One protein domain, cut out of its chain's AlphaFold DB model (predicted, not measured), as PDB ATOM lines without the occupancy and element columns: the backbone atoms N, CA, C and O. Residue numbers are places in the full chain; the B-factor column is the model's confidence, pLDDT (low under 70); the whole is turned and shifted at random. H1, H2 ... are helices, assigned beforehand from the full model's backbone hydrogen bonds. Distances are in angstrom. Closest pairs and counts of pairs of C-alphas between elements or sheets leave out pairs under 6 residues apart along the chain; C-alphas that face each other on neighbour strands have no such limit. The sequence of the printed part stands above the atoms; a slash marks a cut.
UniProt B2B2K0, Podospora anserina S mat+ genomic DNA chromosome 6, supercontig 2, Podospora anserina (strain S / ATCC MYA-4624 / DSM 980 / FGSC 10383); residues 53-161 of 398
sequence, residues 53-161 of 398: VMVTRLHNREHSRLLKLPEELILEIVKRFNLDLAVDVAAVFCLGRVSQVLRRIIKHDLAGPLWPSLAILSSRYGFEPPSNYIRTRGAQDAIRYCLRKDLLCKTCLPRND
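AT A GLANCE: This is residues 53 to 161 of the 398 residues of an uncharacterized protein of Podospora anserina (strain S / ATCC MYA-4624 / DSM 980 / FGSC 10383) (UniProt B2B2K0). One helix, H3, runs through the middle of a cluster of crossed helices: H4 packs across its second half, while H5 and H6 meet its first residues from two directions, and H2 lies near both H3 and H4. H1 and H7 are set off from this cluster and touch no other helix. The printed part has 109 residues with seven named helices, H1 to H7 in chain order, and no named strand; the class is all helix. The whole is compact, with a radius of gyration of the C-alphas of 14.8 A and spans of 39 by 34 by 26 A.

IN THESE COORDINATES: H3, residues 86 to 98, is 18.8 A long and begins with C-alpha 86 at (-5.795, 33.051, 40.675). H6, residues 137 to 149, has as many residues and is 18.0 A long. H4 holds residues 100 to 108, 11.7 A, and H5 residues 115 to 125, 14.4 A. H2 is residues 71 to 79, 12.0 A. H1, residues 53 to 63, is 15.0 A long and begins with C-alpha 53 at (-33.664, 32.947, 45.372). H7, residues 157 to 161, is 6.5 A long and ends with C-alpha 161 at (-7.631, 9.385, 49.572).

HOW THE PARTS SIT: H3 is the hub, touching three helices. With residues 86 to 91 alone it touches H6, about perpendicular at 89 degrees; the closest C-alphas, of Val 87 and Ala 142, are 5.4 A apart. With residues 92 to 97 alone it touches H4, at a steep tilt of 53 degrees, opposite ways; the closest C-alphas are those of Gly 96 and Arg 103, 3.9 A apart. With residues 86 to 89 alone it touches H5, at a steep tilt of 67 degrees, only just short of about perpendicular; the closest C-alphas are those of Ala 86 and Tyr 125, 7.0 A apart. H5 and H6 only just touch, with 3 pairs of C-alphas within 8 A, the closest those of Tyr 125 and Gly 138 at 4.7 A. H2 is close to H3 but not clearly touching it: the closest C-alphas, of Val 78 and Val 92, are 7.1 A apart. H1 and H4 are only just apart, with 8.0 A between their closest C-alphas. H6 and H7 are also only just apart, at 8.2 A. In H1 to H7 every O i to N i+4 pair is within hydrogen-bond range.

THE WHOLE: The two C-alphas farthest apart are those of Gly 112 and Pro 158, at 42.8 A. The printed part has no cut. The link from H5 to H6, 11 residues, is long, and the link from H3 to H4 is tight. The mean pLDDT of the printed part is 73.2, and 45 residues are under 70, among them residues 121 to 140 and 147 to 161; H7 has a mean of 50.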
ATOM      1  N   VAL A  53     -34.713  31.944  45.135       65.38
ATOM      2  CA  VAL A  53     -33.664  32.947  45.372       65.38
ATOM      3  C   VAL A  53     -33.897  33.671  46.696       65.38
ATOM      4  O   VAL A  53     -32.950  33.886  47.455       65.38
ATOM      5  N   MET A  54     -35.148  34.011  47.009       72.88
ATOM      6  CA  MET A  54     -35.532  34.604  48.289       72.88
ATOM      7  C   MET A  54     -35.383  33.618  49.446       72.88
ATOM      8  O   MET A  54     -34.840  34.003  50.480       72.88
ATOM      9  N   VAL A  55     -35.762  32.351  49.267       77.81
ATOM     10  CA  VAL A  55     -35.539  31.276  50.249       77.81
ATOM     11  C   VAL A  55     -34.047  31.100  50.505       77.81
ATOM     12  O   VAL A  55     -33.616  31.133  51.652       77.81
ATOM     13  N   THR A  56     -33.229  31.017  49.452       72.44
ATOM     14  CA  THR A  56     -31.765  30.923  49.577       72.44
ATOM     15  C   THR A  56     -31.193  32.149  50.285       72.44
ATOM     16  O   THR A  56     -30.295  32.032  51.115       72.44
ATOM     17  N   ARG A  57     -31.718  33.345  49.999       77.38
ATOM     18  CA  ARG A  57     -31.291  34.589  50.646       77.38
ATOM     19  C   ARG A  57     -31.645  34.614  52.132       77.38
ATOM     20  O   ARG A  57     -30.787  34.990  52.928       77.38
ATOM     21  N   LEU A  58     -32.871  34.241  52.497       79.88
ATOM     22  CA  LEU A  58     -33.325  34.156  53.888       79.88
ATOM     23  C   LEU A  58     -32.528  33.095  54.643       79.88
ATOM     24  O   LEU A  58     -31.927  33.405  55.668       79.88
ATOM     25  N   HIS A  59     -32.391  31.905  54.057       83.62
ATOM     26  CA  HIS A  59     -31.580  30.829  54.606       83.62
ATOM     27  C   HIS A  59     -30.136  31.284  54.846       83.62
ATOM     28  O   HIS A  59     -29.632  31.164  55.960       83.62
ATOM     29  N   ASN A  60     -29.487  31.882  53.841       79.19
ATOM     30  CA  ASN A  60     -28.122  32.384  53.976       79.19
ATOM     31  C   ASN A  60     -28.028  33.485  55.039       79.19
ATOM     32  O   ASN A  60     -27.058  33.510  55.786       79.19
ATOM     33  N   ARG A  61     -29.014  34.378  55.152       81.19
ATOM     34  CA  ARG A  61     -29.032  35.416  56.192       81.19
ATOM     35  C   ARG A  61     -29.138  34.821  57.600       81.19
ATOM     36  O   ARG A  61     -28.462  35.284  58.514       81.19
ATOM     37  N   GLU A  62     -29.968  33.802  57.775       86.50
ATOM     38  CA  GLU A  62     -30.231  33.180  59.075       86.50
ATOM     39  C   GLU A  62     -29.133  32.198  59.501       86.50
ATOM     40  O   GLU A  62     -28.806  32.114  60.687       86.50
ATOM     41  N   HIS A  63     -28.515  31.500  58.548       87.69
ATOM     42  CA  HIS A  63     -27.623  30.371  58.824       87.69
ATOM     43  C   HIS A  63     -26.154  30.650  58.484       87.69
ATOM     44  O   HIS A  63     -25.264  30.024  59.066       87.69
ATOM     45  N   SER A  64     -25.847  31.609  57.602       88.69
ATOM     46  CA  SER A  64     -24.452  31.939  57.294       88.69
ATOM     47  C   SER A  64     -23.830  32.756  58.418       88.69
ATOM     48  O   SER A  64     -24.150  33.928  58.612       88.69
ATOM     49  N   ARG A  65     -22.860  32.160  59.120       91.75
ATOM     50  CA  ARG A  65     -22.033  32.877  60.105       91.75
ATOM     51  C   ARG A  65     -21.293  34.056  59.474       91.75
ATOM     52  O   ARG A  65     -21.152  35.087  60.118       91.75
ATOM     53  N   LEU A  66     -20.879  33.920  58.211       89.94
ATOM     54  CA  LEU A  66     -20.180  34.972  57.475       89.94
ATOM     55  C   LEU A  66     -21.084  36.185  57.218       89.94
ATOM     56  O   LEU A  66     -20.634  37.309  57.375       89.94
ATOM     57  N   LEU A  67     -22.358  35.972  56.863       90.19
ATOM     58  CA  LEU A  67     -23.299  37.073  56.591       90.19
ATOM     59  C   LEU A  67     -23.870  37.731  57.855       90.19
ATOM     60  O   LEU A  67     -24.560  38.740  57.740       90.19
ATOM     61  N   LYS A  68     -23.604  37.171  59.041       91.88
ATOM     62  CA  LYS A  68     -23.931  37.791  60.334       91.88
ATOM     63  C   LYS A  68     -22.855  38.760  60.819       91.88
ATOM     64  O   LYS A  68     -23.089  39.478  61.786       91.88
ATOM     65  N   LEU A  69     -21.681  38.756  60.191       92.88
ATOM     66  CA  LEU A  69     -20.623  39.695  60.530       92.88
ATOM     67  C   LEU A  69     -20.984  41.104  60.030       92.88
ATOM     68  O   LEU A  69     -21.600  41.225  58.968       92.88
ATOM     69  N   PRO A  70     -20.564  42.161  60.748       94.94
ATOM     70  CA  PRO A  70     -20.553  43.520  60.220       94.94
ATOM     71  C   PRO A  70     -19.842  43.586  58.865       94.94
ATOM     72  O   PRO A  70     -18.876  42.852  58.619       94.94
ATOM     73  N   GLU A  71     -20.318  44.460  57.976       93.31
ATOM     74  CA  GLU A  71     -19.807  44.556  56.602       93.31
ATOM     75  C   GLU A  71     -18.312  44.894  56.572       93.31
ATOM     76  O   GLU A  71     -17.589  44.410  55.704       93.31
ATOM     77  N   GLU A  72     -17.823  45.630  57.570       92.44
ATOM     78  CA  GLU A  72     -16.419  45.996  57.748       92.44
ATOM     79  C   GLU A  72     -15.539  44.763  57.984       92.44
ATOM     80  O   GLU A  72     -14.448  44.660  57.426       92.44
ATOM     81  N   LEU A  73     -16.024  43.790  58.763       93.75
ATOM     82  CA  LEU A  73     -15.300  42.540  59.002       93.75
ATOM     83  C   LEU A  73     -15.336  41.634  57.775       93.75
ATOM     84  O   LEU A  73     -14.334  40.995  57.457       93.75
ATOM     85  N   ILE A  74     -16.463  41.591  57.060       91.62
ATOM     86  CA  ILE A  74     -16.556  40.875  55.782       91.62
ATOM     87  C   ILE A  74     -15.562  41.471  54.785       91.62
ATOM     88  O   ILE A  74     -14.844  40.729  54.118       91.62
ATOM     89  N   LEU A  75     -15.483  42.799  54.706       88.62
ATOM     90  CA  LEU A  75     -14.515  43.501  53.874       88.62
ATOM     91  C   LEU A  75     -13.084  43.162  54.253       88.62
ATOM     92  O   LEU A  75     -12.285  42.880  53.367       88.62
ATOM     93  N   GLU A  76     -12.763  43.150  55.543       89.38
ATOM     94  CA  GLU A  76     -11.426  42.809  56.018       89.38
ATOM     95  C   GLU A  76     -11.056  41.354  55.697       89.38
ATOM     96  O   GLU A  76      -9.948  41.082  55.239       89.38
ATOM     97  N   ILE A  77     -12.002  40.416  55.830       89.75
ATOM     98  CA  ILE A  77     -11.824  39.029  55.377       89.75
ATOM     99  C   ILE A  77     -11.555  38.997  53.872       89.75
ATOM    100  O   ILE A  77     -10.633  38.314  53.430       89.75
ATOM    101  N   VAL A  78     -12.330  39.747  53.081       88.62
ATOM    102  CA  VAL A  78     -12.169  39.742  51.627       88.62
ATOM    103  C   VAL A  78     -10.855  40.409  51.194       88.62
ATOM    104  O   VAL A  78     -10.217  39.941  50.257       88.62
ATOM    105  N   LYS A  79     -10.395  41.448  51.897       86.25
ATOM    106  CA  LYS A  79      -9.097  42.104  51.656       86.25
ATOM    107  C   LYS A  79      -7.903  41.198  51.946       86.25
ATOM    108  O   LYS A  79      -6.840  41.408  51.373       86.25
ATOM    109  N   ARG A  80      -8.063  40.200  52.822       87.50
ATOM    110  CA  ARG A  80      -7.018  39.206  53.108       87.50
ATOM    111  C   ARG A  80      -6.856  38.157  52.013       87.50
ATOM    112  O   ARG A  80      -5.849  37.453  52.032       87.50
ATOM    113  N   PHE A  81      -7.796  38.045  51.069       85.06
ATOM    114  CA  PHE A  81      -7.554  37.262  49.859       85.06
ATOM    115  C   PHE A  81      -6.410  37.913  49.082       85.06
ATOM    116  O   PHE A  81      -6.465  39.092  48.733       85.06
ATOM    117  N   ASN A  82      -5.368  37.138  48.809       75.44
ATOM    118  CA  ASN A  82      -4.243  37.583  48.014       75.44
ATOM    119  C   ASN A  82      -4.656  37.556  46.542       75.44
ATOM    120  O   ASN A  82      -4.502  36.553  45.849       75.44
ATOM    121  N   LEU A  83      -5.203  38.674  46.068       73.50
ATOM    122  CA  LEU A  83      -5.751  38.782  44.717       73.50
ATOM    123  C   LEU A  83      -4.712  38.518  43.615       73.50
ATOM    124  O   LEU A  83      -5.105  38.207  42.496       73.50
ATOM    125  N   ASP A  84      -3.410  38.534  43.907       70.56
ATOM    126  CA  ASP A  84      -2.389  38.137  42.931       70.56
ATOM    127  C   ASP A  84      -2.434  36.629  42.603       70.56
ATOM    128  O   ASP A  84      -1.987  36.195  41.533       70.56
ATOM    129  N   LEU A  85      -3.041  35.816  43.478       71.50
ATOM    130  CA  LEU A  85      -3.282  34.393  43.269       71.50
ATOM    131  C   LEU A  85      -4.623  34.157  42.555       71.50
ATOM    132  O   LEU A  85      -5.693  34.524  43.036       71.50
ATOM    133  N   ALA A  86      -4.593  33.420  41.441       69.19
ATOM    134  CA  ALA A  86      -5.795  33.051  40.675       69.19
ATOM    135  C   ALA A  86      -6.886  32.349  41.515       69.19
ATOM    136  O   ALA A  86      -8.078  32.474  41.236       69.19
ATOM    137  N   VAL A  87      -6.463  31.597  42.536       70.88
ATOM    138  CA  VAL A  87      -7.319  30.877  43.495       70.88
ATOM    139  C   VAL A  87      -8.183  31.855  44.291       70.88
ATOM    140  O   VAL A  87      -9.387  31.654  44.427       70.88
ATOM    141  N   ASP A  88      -7.582  32.944  44.748       81.19
ATOM    142  CA  ASP A  88      -8.221  33.941  45.598       81.19
ATOM    143  C   ASP A  88      -9.160  34.835  44.783       81.19
ATOM    144  O   ASP A  88     -10.277  35.125  45.212       81.19
ATOM    145  N   VAL A  89      -8.797  35.149  43.535       79.50
ATOM    146  CA  VAL A  89      -9.711  35.790  42.572       79.50
ATOM    147  C   VAL A  89     -10.945  34.919  42.321       79.50
ATOM    148  O   VAL A  89     -12.076  35.410  42.341       79.50
ATOM    149  N   ALA A  90     -10.753  33.611  42.128       78.44
ATOM    150  CA  ALA A  90     -11.858  32.670  41.972       78.44
ATOM    151  C   ALA A  90     -12.725  32.581  43.240       78.44
ATOM    152  O   ALA A  90     -13.951  32.516  43.132       78.44
ATOM    153  N   ALA A  91     -12.121  32.620  44.430       83.94
ATOM    154  CA  ALA A  91     -12.840  32.624  45.700       83.94
ATOM    155  C   ALA A  91     -13.714  33.879  45.851       83.94
ATOM    156  O   ALA A  91     -14.913  33.758  46.107       83.94
ATOM    157  N   VAL A  92     -13.163  35.070  45.601       83.81
ATOM    158  CA  VAL A  92     -13.914  36.339  45.619       83.81
ATOM    159  C   VAL A  92     -15.050  36.316  44.598       83.81
ATOM    160  O   VAL A  92     -16.181  36.709  44.897       83.81
ATOM    161  N   PHE A  93     -14.801  35.765  43.413       79.06
ATOM    162  CA  PHE A  93     -15.837  35.590  42.406       79.06
ATOM    163  C   PHE A  93     -16.976  34.669  42.884       79.06
ATOM    164  O   PHE A  93     -18.155  35.019  42.764       79.06
ATOM    165  N   CYS A  94     -16.644  33.515  43.467       83.06
ATOM    166  CA  CYS A  94     -17.616  32.592  44.055       83.06
ATOM    167  C   CYS A  94     -18.409  33.249  45.197       83.06
ATOM    168  O   CYS A  94     -19.632  33.099  45.258       83.06
ATOM    169  N   LEU A  95     -17.757  34.048  46.050       86.06
ATOM    170  CA  LEU A  95     -18.409  34.791  47.134       86.06
ATOM    171  C   LEU A  95     -19.471  35.768  46.600       86.06
ATOM    172  O   LEU A  95     -20.588  35.820  47.118       86.06
ATOM    173  N   GLY A  96     -19.188  36.466  45.497       83.62
ATOM    174  CA  GLY A  96     -20.163  37.334  44.828       83.62
ATOM    175  C   GLY A  96     -21.354  36.594  44.193       83.62
ATOM    176  O   GLY A  96     -22.358  37.215  43.821       83.62
ATOM    177  N   ARG A  97     -21.281  35.267  44.040       79.00
ATOM    178  CA  ARG A  97     -22.380  34.444  43.511       79.00
ATOM    179  C   ARG A  97     -23.300  33.914  44.599       79.00
ATOM    180  O   ARG A  97     -24.503  33.869  44.362       79.00
ATOM    181  N   VAL A  98     -22.764  33.569  45.767       79.44
ATOM    182  CA  VAL A  98     -23.544  32.948  46.853       79.44
ATOM    183  C   VAL A  98     -24.384  33.945  47.656       79.44
ATOM    184  O   VAL A  98     -25.335  33.548  48.323       79.44
ATOM    185  N   SER A  99     -24.073  35.244  47.599       84.06
ATOM    186  CA  SER A  99     -24.837  36.269  48.316       84.06
ATOM    187  C   SER A  99     -24.859  37.604  47.578       84.06
ATOM    188  O   SER A  99     -23.831  38.095  47.114       84.06
ATOM    189  N   GLN A 100     -26.037  38.231  47.521       82.44
ATOM    190  CA  GLN A 100     -26.189  39.600  47.021       82.44
ATOM    191  C   GLN A 100     -25.455  40.618  47.907       82.44
ATOM    192  O   GLN A 100     -24.937  41.598  47.382       82.44
ATOM    193  N   VAL A 101     -25.370  40.368  49.220       87.44
ATOM    194  CA  VAL A 101     -24.632  41.226  50.164       87.44
ATOM    195  C   VAL A 101     -23.143  41.181  49.839       87.44
ATOM    196  O   VAL A 101     -22.552  42.221  49.581       87.44
ATOM    197  N   LEU A 102     -22.565  39.981  49.718       89.12
ATOM    198  CA  LEU A 102     -21.161  39.818  49.318       89.12
ATOM    199  C   LEU A 102     -20.904  40.409  47.936       89.12
ATOM    200  O   LEU A 102     -19.912  41.097  47.739       89.12
ATOM    201  N   ARG A 103     -21.821  40.209  46.982       87.62
ATOM    202  CA  ARG A 103     -21.720  40.834  45.659       87.62
ATOM    203  C   ARG A 103     -21.676  42.354  45.748       87.62
ATOM    204  O   ARG A 103     -20.867  42.953  45.052       87.62
ATOM    205  N   ARG A 104     -22.560  42.966  46.542       90.81
ATOM    206  CA  ARG A 104     -22.609  44.420  46.737       90.81
ATOM    207  C   ARG A 104     -21.304  44.906  47.356       90.81
ATOM    208  O   ARG A 104     -20.694  45.788  46.774       90.81
ATOM    209  N   ILE A 105     -20.848  44.272  48.433       88.81
ATOM    210  CA  ILE A 105     -19.589  44.601  49.115       88.81
ATOM    211  C   ILE A 105     -18.399  44.516  48.138       88.81
ATOM    212  O   ILE A 105     -17.617  45.451  47.993       88.81
ATOM    213  N   ILE A 106     -18.309  43.429  47.366       86.62
ATOM    214  CA  ILE A 106     -17.262  43.239  46.349       86.62
ATOM    215  C   ILE A 106     -17.346  44.288  45.232       86.62
ATOM    216  O   ILE A 106     -16.321  44.771  44.758       86.62
ATOM    217  N   LYS A 107     -18.554  44.654  44.795       83.69
ATOM    218  CA  LYS A 107     -18.748  45.596  43.685       83.69
ATOM    219  C   LYS A 107     -18.672  47.066  44.068       83.69
ATOM    220  O   LYS A 107     -18.380  47.864  43.192       83.69
ATOM    221  N   HIS A 108     -19.019  47.441  45.289       83.50
ATOM    222  CA  HIS A 108     -19.091  48.847  45.682       83.50
ATOM    223  C   HIS A 108     -17.877  49.249  46.507       83.50
ATOM    224  O   HIS A 108     -17.251  50.260  46.209       83.50
ATOM    225  N   ASP A 109     -17.484  48.416  47.466       82.00
ATOM    226  CA  ASP A 109     -16.486  48.804  48.462       82.00
ATOM    227  C   ASP A 109     -15.076  48.336  48.077       82.00
ATOM    228  O   ASP A 109     -14.084  49.001  48.368       82.00
ATOM    229  N   LEU A 110     -14.970  47.213  47.357       74.69
ATOM    230  CA  LEU A 110     -13.692  46.716  46.826       74.69
ATOM    231  C   LEU A 110     -13.402  47.236  45.412       74.69
ATOM    232  O   LEU A 110     -12.246  47.245  44.985       74.69
ATOM    233  N   ALA A 111     -14.420  47.711  44.687       69.50
ATOM    234  CA  ALA A 111     -14.239  48.095  43.294       69.50
ATOM    235  C   ALA A 111     -13.550  49.458  43.079       69.50
ATOM    236  O   ALA A 111     -13.187  49.791  41.958       69.50
ATOM    237  N   GLY A 112     -13.334  50.258  44.121       75.31
ATOM    238  CA  GLY A 112     -12.520  51.468  43.984       75.31
ATOM    239  C   GLY A 112     -11.039  51.117  43.773       75.31
ATOM    240  O   GLY A 112     -10.539  51.158  42.651       75.31
ATOM    241  N   PRO A 113     -10.319  50.739  44.839       68.56
ATOM    242  CA  PRO A 113      -8.870  50.550  44.776       68.56
ATOM    243  C   PRO A 113      -8.439  49.228  44.126       68.56
ATOM    244  O   PRO A 113      -7.342  49.154  43.579       68.56
ATOM    245  N   LEU A 114      -9.272  48.181  44.168       65.75
ATOM    246  CA  LEU A 114      -8.877  46.842  43.716       65.75
ATOM    247  C   LEU A 114      -9.492  46.448  42.379       65.75
ATOM    248  O   LEU A 114      -9.047  45.461  41.804       65.75
ATOM    249  N   TRP A 115     -10.479  47.181  41.849       70.81
ATOM    250  CA  TRP A 115     -11.071  46.826  40.555       70.81
ATOM    251  C   TRP A 115     -10.102  46.900  39.389       70.81
ATOM    252  O   TRP A 115     -10.172  46.000  38.565       70.81
ATOM    253  N   PRO A 116      -9.179  47.876  39.290       71.62
ATOM    254  CA  PRO A 116      -8.174  47.851  38.233       71.62
ATOM    255  C   PRO A 116      -7.327  46.575  38.301       71.62
ATOM    256  O   PRO A 116      -7.161  45.897  37.292       71.62
ATOM    257  N   SER A 117      -6.891  46.179  39.501       69.56
ATOM    258  CA  SER A 117      -6.153  44.931  39.720       69.56
ATOM    259  C   SER A 117      -7.010  43.712  39.397       69.56
ATOM    260  O   SER A 117      -6.585  42.854  38.635       69.56
ATOM    261  N   LEU A 118      -8.249  43.654  39.886       66.25
ATOM    262  CA  LEU A 118      -9.196  42.588  39.575       66.25
ATOM    263  C   LEU A 118      -9.534  42.542  38.092       66.25
ATOM    264  O   LEU A 118      -9.727  41.447  37.602       66.25
ATOM    265  N   ALA A 119      -9.577  43.663  37.374       69.44
ATOM    266  CA  ALA A 119      -9.829  43.749  35.939       69.44
ATOM    267  C   ALA A 119      -8.608  43.289  35.128       69.44
ATOM    268  O   ALA A 119      -8.762  42.587  34.131       69.44
ATOM    269  N   ILE A 120      -7.394  43.610  35.582       70.62
ATOM    270  CA  ILE A 120      -6.138  43.114  35.003       70.62
ATOM    271  C   ILE A 120      -6.005  41.608  35.239       70.62
ATOM    272  O   ILE A 120      -5.736  40.861  34.305       70.62
ATOM    273  N   LEU A 121      -6.231  41.142  36.467       63.72
ATOM    274  CA  LEU A 121      -6.215  39.726  36.837       63.72
ATOM    275  C   LEU A 121      -7.352  38.976  36.150       63.72
ATOM    276  O   LEU A 121      -7.172  37.861  35.673       63.72
ATOM    277  N   SER A 122      -8.503  39.625  36.020       63.59
ATOM    278  CA  SER A 122      -9.609  39.164  35.203       63.59
ATOM    279  C   SER A 122      -9.164  38.978  33.768       63.59
ATOM    280  O   SER A 122      -9.258  37.879  33.264       63.59
ATOM    281  N   SER A 123      -8.570  39.972  33.121       68.75
ATOM    282  CA  SER A 123      -8.032  39.812  31.769       68.75
ATOM    283  C   SER A 123      -6.980  38.688  31.691       68.75
ATOM    284  O   SER A 123      -7.059  37.808  30.835       68.75
ATOM    285  N   ARG A 124      -6.059  38.627  32.662       68.38
ATOM    286  CA  ARG A 124      -4.951  37.656  32.731       68.38
ATOM    287  C   ARG A 124      -5.411  36.209  32.914       68.38
ATOM    288  O   ARG A 124      -4.812  35.297  32.350       68.38
ATOM    289  N   TYR A 125      -6.459  35.995  33.700       60.56
ATOM    290  CA  TYR A 125      -7.035  34.679  33.994       60.56
ATOM    291  C   TYR A 125      -8.367  34.439  33.254       60.56
ATOM    292  O   TYR A 125      -9.022  33.408  33.433       60.56
ATOM    293  N   GLY A 126      -8.759  35.374  32.392       57.97
ATOM    294  CA  GLY A 126      -9.951  35.361  31.555       57.97
ATOM    295  C   GLY A 126     -11.263  35.878  32.170       57.97
ATOM    296  O   GLY A 126     -12.269  35.838  31.497       57.97
ATOM    297  N   PHE A 127     -11.388  36.347  33.402       54.88
ATOM    298  CA  PHE A 127     -12.671  36.809  33.963       54.88
ATOM    299  C   PHE A 127     -13.245  38.157  33.361       54.88
ATOM    300  O   PHE A 127     -13.362  39.136  34.069       54.88
ATOM    301  N   GLU A 128     -13.718  38.272  32.111       52.47
ATOM    302  CA  GLU A 128     -14.242  39.545  31.479       52.47
ATOM    303  C   GLU A 128     -15.567  40.276  32.001       52.47
ATOM    304  O   GLU A 128     -16.615  40.112  31.415       52.47
ATOM    305  N   PRO A 129     -15.628  41.352  32.792       49.50
ATOM    306  CA  PRO A 129     -16.895  41.992  33.328       49.50
ATOM    307  C   PRO A 129     -18.348  41.358  33.325       49.50
ATOM    308  O   PRO A 129     -18.901  40.938  32.317       49.50
ATOM    309  N   PRO A 130     -19.150  41.580  34.395       47.88
ATOM    310  CA  PRO A 130     -20.298  40.791  34.918       47.88
ATOM    311  C   PRO A 130     -21.463  40.261  34.031       47.88
ATOM    312  O   PRO A 130     -22.299  39.544  34.590       47.88
ATOM    313  N   SER A 131     -21.541  40.477  32.715       45.06
ATOM    314  CA  SER A 131     -22.650  39.975  31.874       45.06
ATOM    315  C   SER A 131     -22.509  38.518  31.375       45.06
ATOM    316  O   SER A 131     -23.524  37.848  31.246       45.06
ATOM    317  N   ASN A 132     -21.298  37.962  31.198       47.34
ATOM    318  CA  ASN A 132     -21.053  36.608  30.631       47.34
ATOM    319  C   ASN A 132     -20.152  35.653  31.481       47.34
ATOM    320  O   ASN A 132     -19.258  34.969  30.982       47.34
ATOM    321  N   TYR A 133     -20.395  35.560  32.796       52.50
ATOM    322  CA  TYR A 133     -19.331  35.332  33.804       52.50
ATOM    323  C   TYR A 133     -18.945  33.910  34.250       52.50
ATOM    324  O   TYR A 133     -18.452  33.757  35.358       52.50
ATOM    325  N   ILE A 134     -19.106  32.862  33.439       49.94
ATOM    326  CA  ILE A 134     -18.396  31.577  33.673       49.94
ATOM    327  C   ILE A 134     -18.029  30.938  32.329       49.94
ATOM    328  O   ILE A 134     -18.261  29.752  32.105       49.94
ATOM    329  N   ARG A 135     -17.517  31.709  31.369       49.94
ATOM    330  CA  ARG A 135     -17.076  31.128  30.086       49.94
ATOM    331  C   ARG A 135     -15.577  31.015  29.935       49.94
ATOM    332  O   ARG A 135     -15.112  30.268  29.079       49.94
ATOM    333  N   THR A 136     -14.814  31.698  30.769       58.53
ATOM    334  CA  THR A 136     -13.390  31.798  30.519       58.53
ATOM    335  C   THR A 136     -12.617  30.710  31.227       58.53
ATOM    336  O   THR A 136     -12.885  30.306  32.361       58.53
ATOM    337  N   ARG A 137     -11.683  30.151  30.464       63.16
ATOM    338  CA  ARG A 137     -11.020  28.896  30.786       63.16
ATOM    339  C   ARG A 137     -10.235  28.982  32.094       63.16
ATOM    340  O   ARG A 137     -10.334  28.060  32.896       63.16
ATOM    341  N   GLY A 138      -9.545  30.097  32.346       68.19
ATOM    342  CA  GLY A 138      -8.733  30.279  33.552       68.19
ATOM    343  C   GLY A 138      -9.561  30.373  34.835       68.19
ATOM    344  O   GLY A 138      -9.235  29.704  35.810       68.19
ATOM    345  N   ALA A 139     -10.689  31.086  34.814       63.94
ATOM    346  CA  ALA A 139     -11.641  31.134  35.924       63.94
ATOM    347  C   ALA A 139     -12.179  29.749  36.295       63.94
ATOM    348  O   ALA A 139     -12.171  29.338  37.457       63.94
ATOM    349  N   GLN A 140     -12.613  29.000  35.281       67.38
ATOM    350  CA  GLN A 140     -13.085  27.636  35.476       67.38
ATOM    351  C   GLN A 140     -11.969  26.723  35.990       67.38
ATOM    352  O   GLN A 140     -12.227  25.901  36.862       67.38
ATOM    353  N   ASP A 141     -10.742  26.859  35.481       70.50
ATOM    354  CA  ASP A 141      -9.582  26.074  35.913       70.50
ATOM    355  C   ASP A 141      -9.159  26.391  37.353       70.50
ATOM    356  O   ASP A 141      -8.861  25.466  38.110       70.50
ATOM    357  N   ALA A 142      -9.233  27.653  37.782       70.69
ATOM    358  CA  ALA A 142      -8.988  28.051  39.165       70.69
ATOM    359  C   ALA A 142     -10.066  27.501  40.114       70.69
ATOM    360  O   ALA A 142      -9.737  26.881  41.123       70.69
ATOM    361  N   ILE A 143     -11.352  27.623  39.762       69.75
ATOM    362  CA  ILE A 143     -12.452  27.036  40.546       69.75
ATOM    363  C   ILE A 143     -12.310  25.508  40.605       69.75
ATOM    364  O   ILE A 143     -12.425  24.911  41.674       69.75
ATOM    365  N   ARG A 144     -12.001  24.859  39.475       68.44
ATOM    366  CA  ARG A 144     -11.700  23.418  39.407       68.44
ATOM    367  C   ARG A 144     -10.566  23.044  40.343       68.44
ATOM    368  O   ARG A 144     -10.665  22.026  41.021       68.44
ATOM    369  N   TYR A 145      -9.492  23.828  40.348       72.62
ATOM    370  CA  TYR A 145      -8.352  23.610  41.221       72.62
ATOM    371  C   TYR A 145      -8.760  23.714  42.694       72.62
ATOM    372  O   TYR A 145      -8.482  22.777  43.435       72.62
ATOM    373  N   CYS A 146      -9.497  24.756  43.096       70.00
ATOM    374  CA  CYS A 146      -9.995  24.917  44.471       70.00
ATOM    375  C   CYS A 146     -10.866  23.728  44.892       70.00
ATOM    376  O   CYS A 146     -10.585  23.059  45.877       70.00
ATOM    377  N   LEU A 147     -11.856  23.368  44.070       68.19
ATOM    378  CA  LEU A 147     -12.754  22.242  44.346       68.19
ATOM    379  C   LEU A 147     -12.030  20.887  44.413       68.19
ATOM    380  O   LEU A 147     -12.533  19.952  45.034       68.19
ATOM    381  N   ARG A 148     -10.876  20.751  43.748       65.56
ATOM    382  CA  ARG A 148     -10.012  19.566  43.858       65.56
ATOM    383  C   ARG A 148      -9.137  19.616  45.106       65.56
ATOM    384  O   ARG A 148      -9.018  18.591  45.767       65.56
ATOM    385  N   LYS A 149      -8.535  20.773  45.398       69.50
ATOM    386  CA  LYS A 149      -7.692  21.018  46.576       69.50
ATOM    387  C   LYS A 149      -8.479  20.767  47.860       69.50
ATOM    388  O   LYS A 149      -8.012  20.027  48.715       69.50
ATOM    389  N   ASP A 150      -9.694  21.298  47.931       64.88
ATOM    390  CA  ASP A 150     -10.557  21.231  49.114       64.88
ATOM    391  C   ASP A 150     -11.392  19.944  49.161       64.88
ATOM    392  O   ASP A 150     -12.300  19.807  49.975       64.88
ATOM    393  N   LEU A 151     -11.123  18.997  48.253       62.12
ATOM    394  CA  LEU A 151     -11.824  17.716  48.155       62.12
ATOM    395  C   LEU A 151     -13.347  17.850  47.936       62.12
ATOM    396  O   LEU A 151     -14.080  16.881  48.029       62.12
ATOM    397  N   LEU A 152     -13.870  19.013  47.549       60.75
ATOM    398  CA  LEU A 152     -15.319  19.243  47.427       60.75
ATOM    399  C   LEU A 152     -15.965  18.590  46.189       60.75
ATOM    400  O   LEU A 152     -17.191  18.574  46.039       60.75
ATOM    401  N   CYS A 153     -15.179  18.012  45.280       60.38
ATOM    402  CA  CYS A 153     -15.711  17.159  44.221       60.38
ATOM    403  C   CYS A 153     -15.846  15.711  44.725       60.38
ATOM    404  O   CYS A 153     -14.845  15.011  44.845       60.38
ATOM    405  N   LYS A 154     -17.080  15.222  44.922       54.50
ATOM    406  CA  LYS A 154     -17.372  13.832  45.352       54.50
ATOM    407  C   LYS A 154     -16.716  12.751  44.477       54.50
ATOM    408  O   LYS A 154     -16.301  11.726  44.987       54.50
ATOM    409  N   THR A 155     -16.534  12.999  43.178       54.12
ATOM    410  CA  THR A 155     -15.774  12.112  42.261       54.12
ATOM    411  C   THR A 155     -14.253  12.128  42.488       54.12
ATOM    412  O   THR A 155     -13.543  11.238  42.018       54.12
ATOM    413  N   CYS A 156     -13.732  13.173  43.134       52.41
ATOM    414  CA  CYS A 156     -12.317  13.350  43.462       52.41
ATOM    415  C   CYS A 156     -11.987  12.940  44.904       52.41
ATOM    416  O   CYS A 156     -10.857  12.520  45.122       52.41
ATOM    417  N   LEU A 157     -12.948  13.006  45.838       53.25
ATOM    418  CA  LEU A 157     -12.808  12.601  47.248       53.25
ATOM    419  C   LEU A 157     -12.201  11.191  47.396       53.25
ATOM    420  O   LEU A 157     -11.064  11.101  47.853       53.25
ATOM    421  N   PRO A 158     -12.826  10.111  46.874       54.41
ATOM    422  CA  PRO A 158     -12.269   8.764  47.019       54.41
ATOM    423  C   PRO A 158     -10.914   8.587  46.323       54.41
ATOM    424  O   PRO A 158     -10.134   7.711  46.677       54.41
ATOM    425  N   ARG A 159     -10.611   9.398  45.301       51.47
ATOM    426  CA  ARG A 159      -9.382   9.259  44.503       51.47
ATOM    427  C   ARG A 159      -8.186  10.021  45.051       51.47
ATOM    428  O   ARG A 159      -7.063   9.621  44.750       51.47
ATOM    429  N   ASN A 160      -8.407  11.093  45.804       44.12
ATOM    430  CA  ASN A 160      -7.327  11.741  46.541       44.12
ATOM    431  C   ASN A 160      -6.947  10.911  47.768       44.12
ATOM    432  O   ASN A 160      -5.754  10.713  47.984       44.12
ATOM    433  N   ASP A 161      -7.915  10.299  48.456       46.62
ATOM    434  CA  ASP A 161      -7.631   9.385  49.572       46.62
ATOM    435  C   ASP A 161      -6.842   8.148  49.108       46.62
ATOM    436  O   ASP A 161      -5.820   7.795  49.699       46.62
TER     437      ASP A 161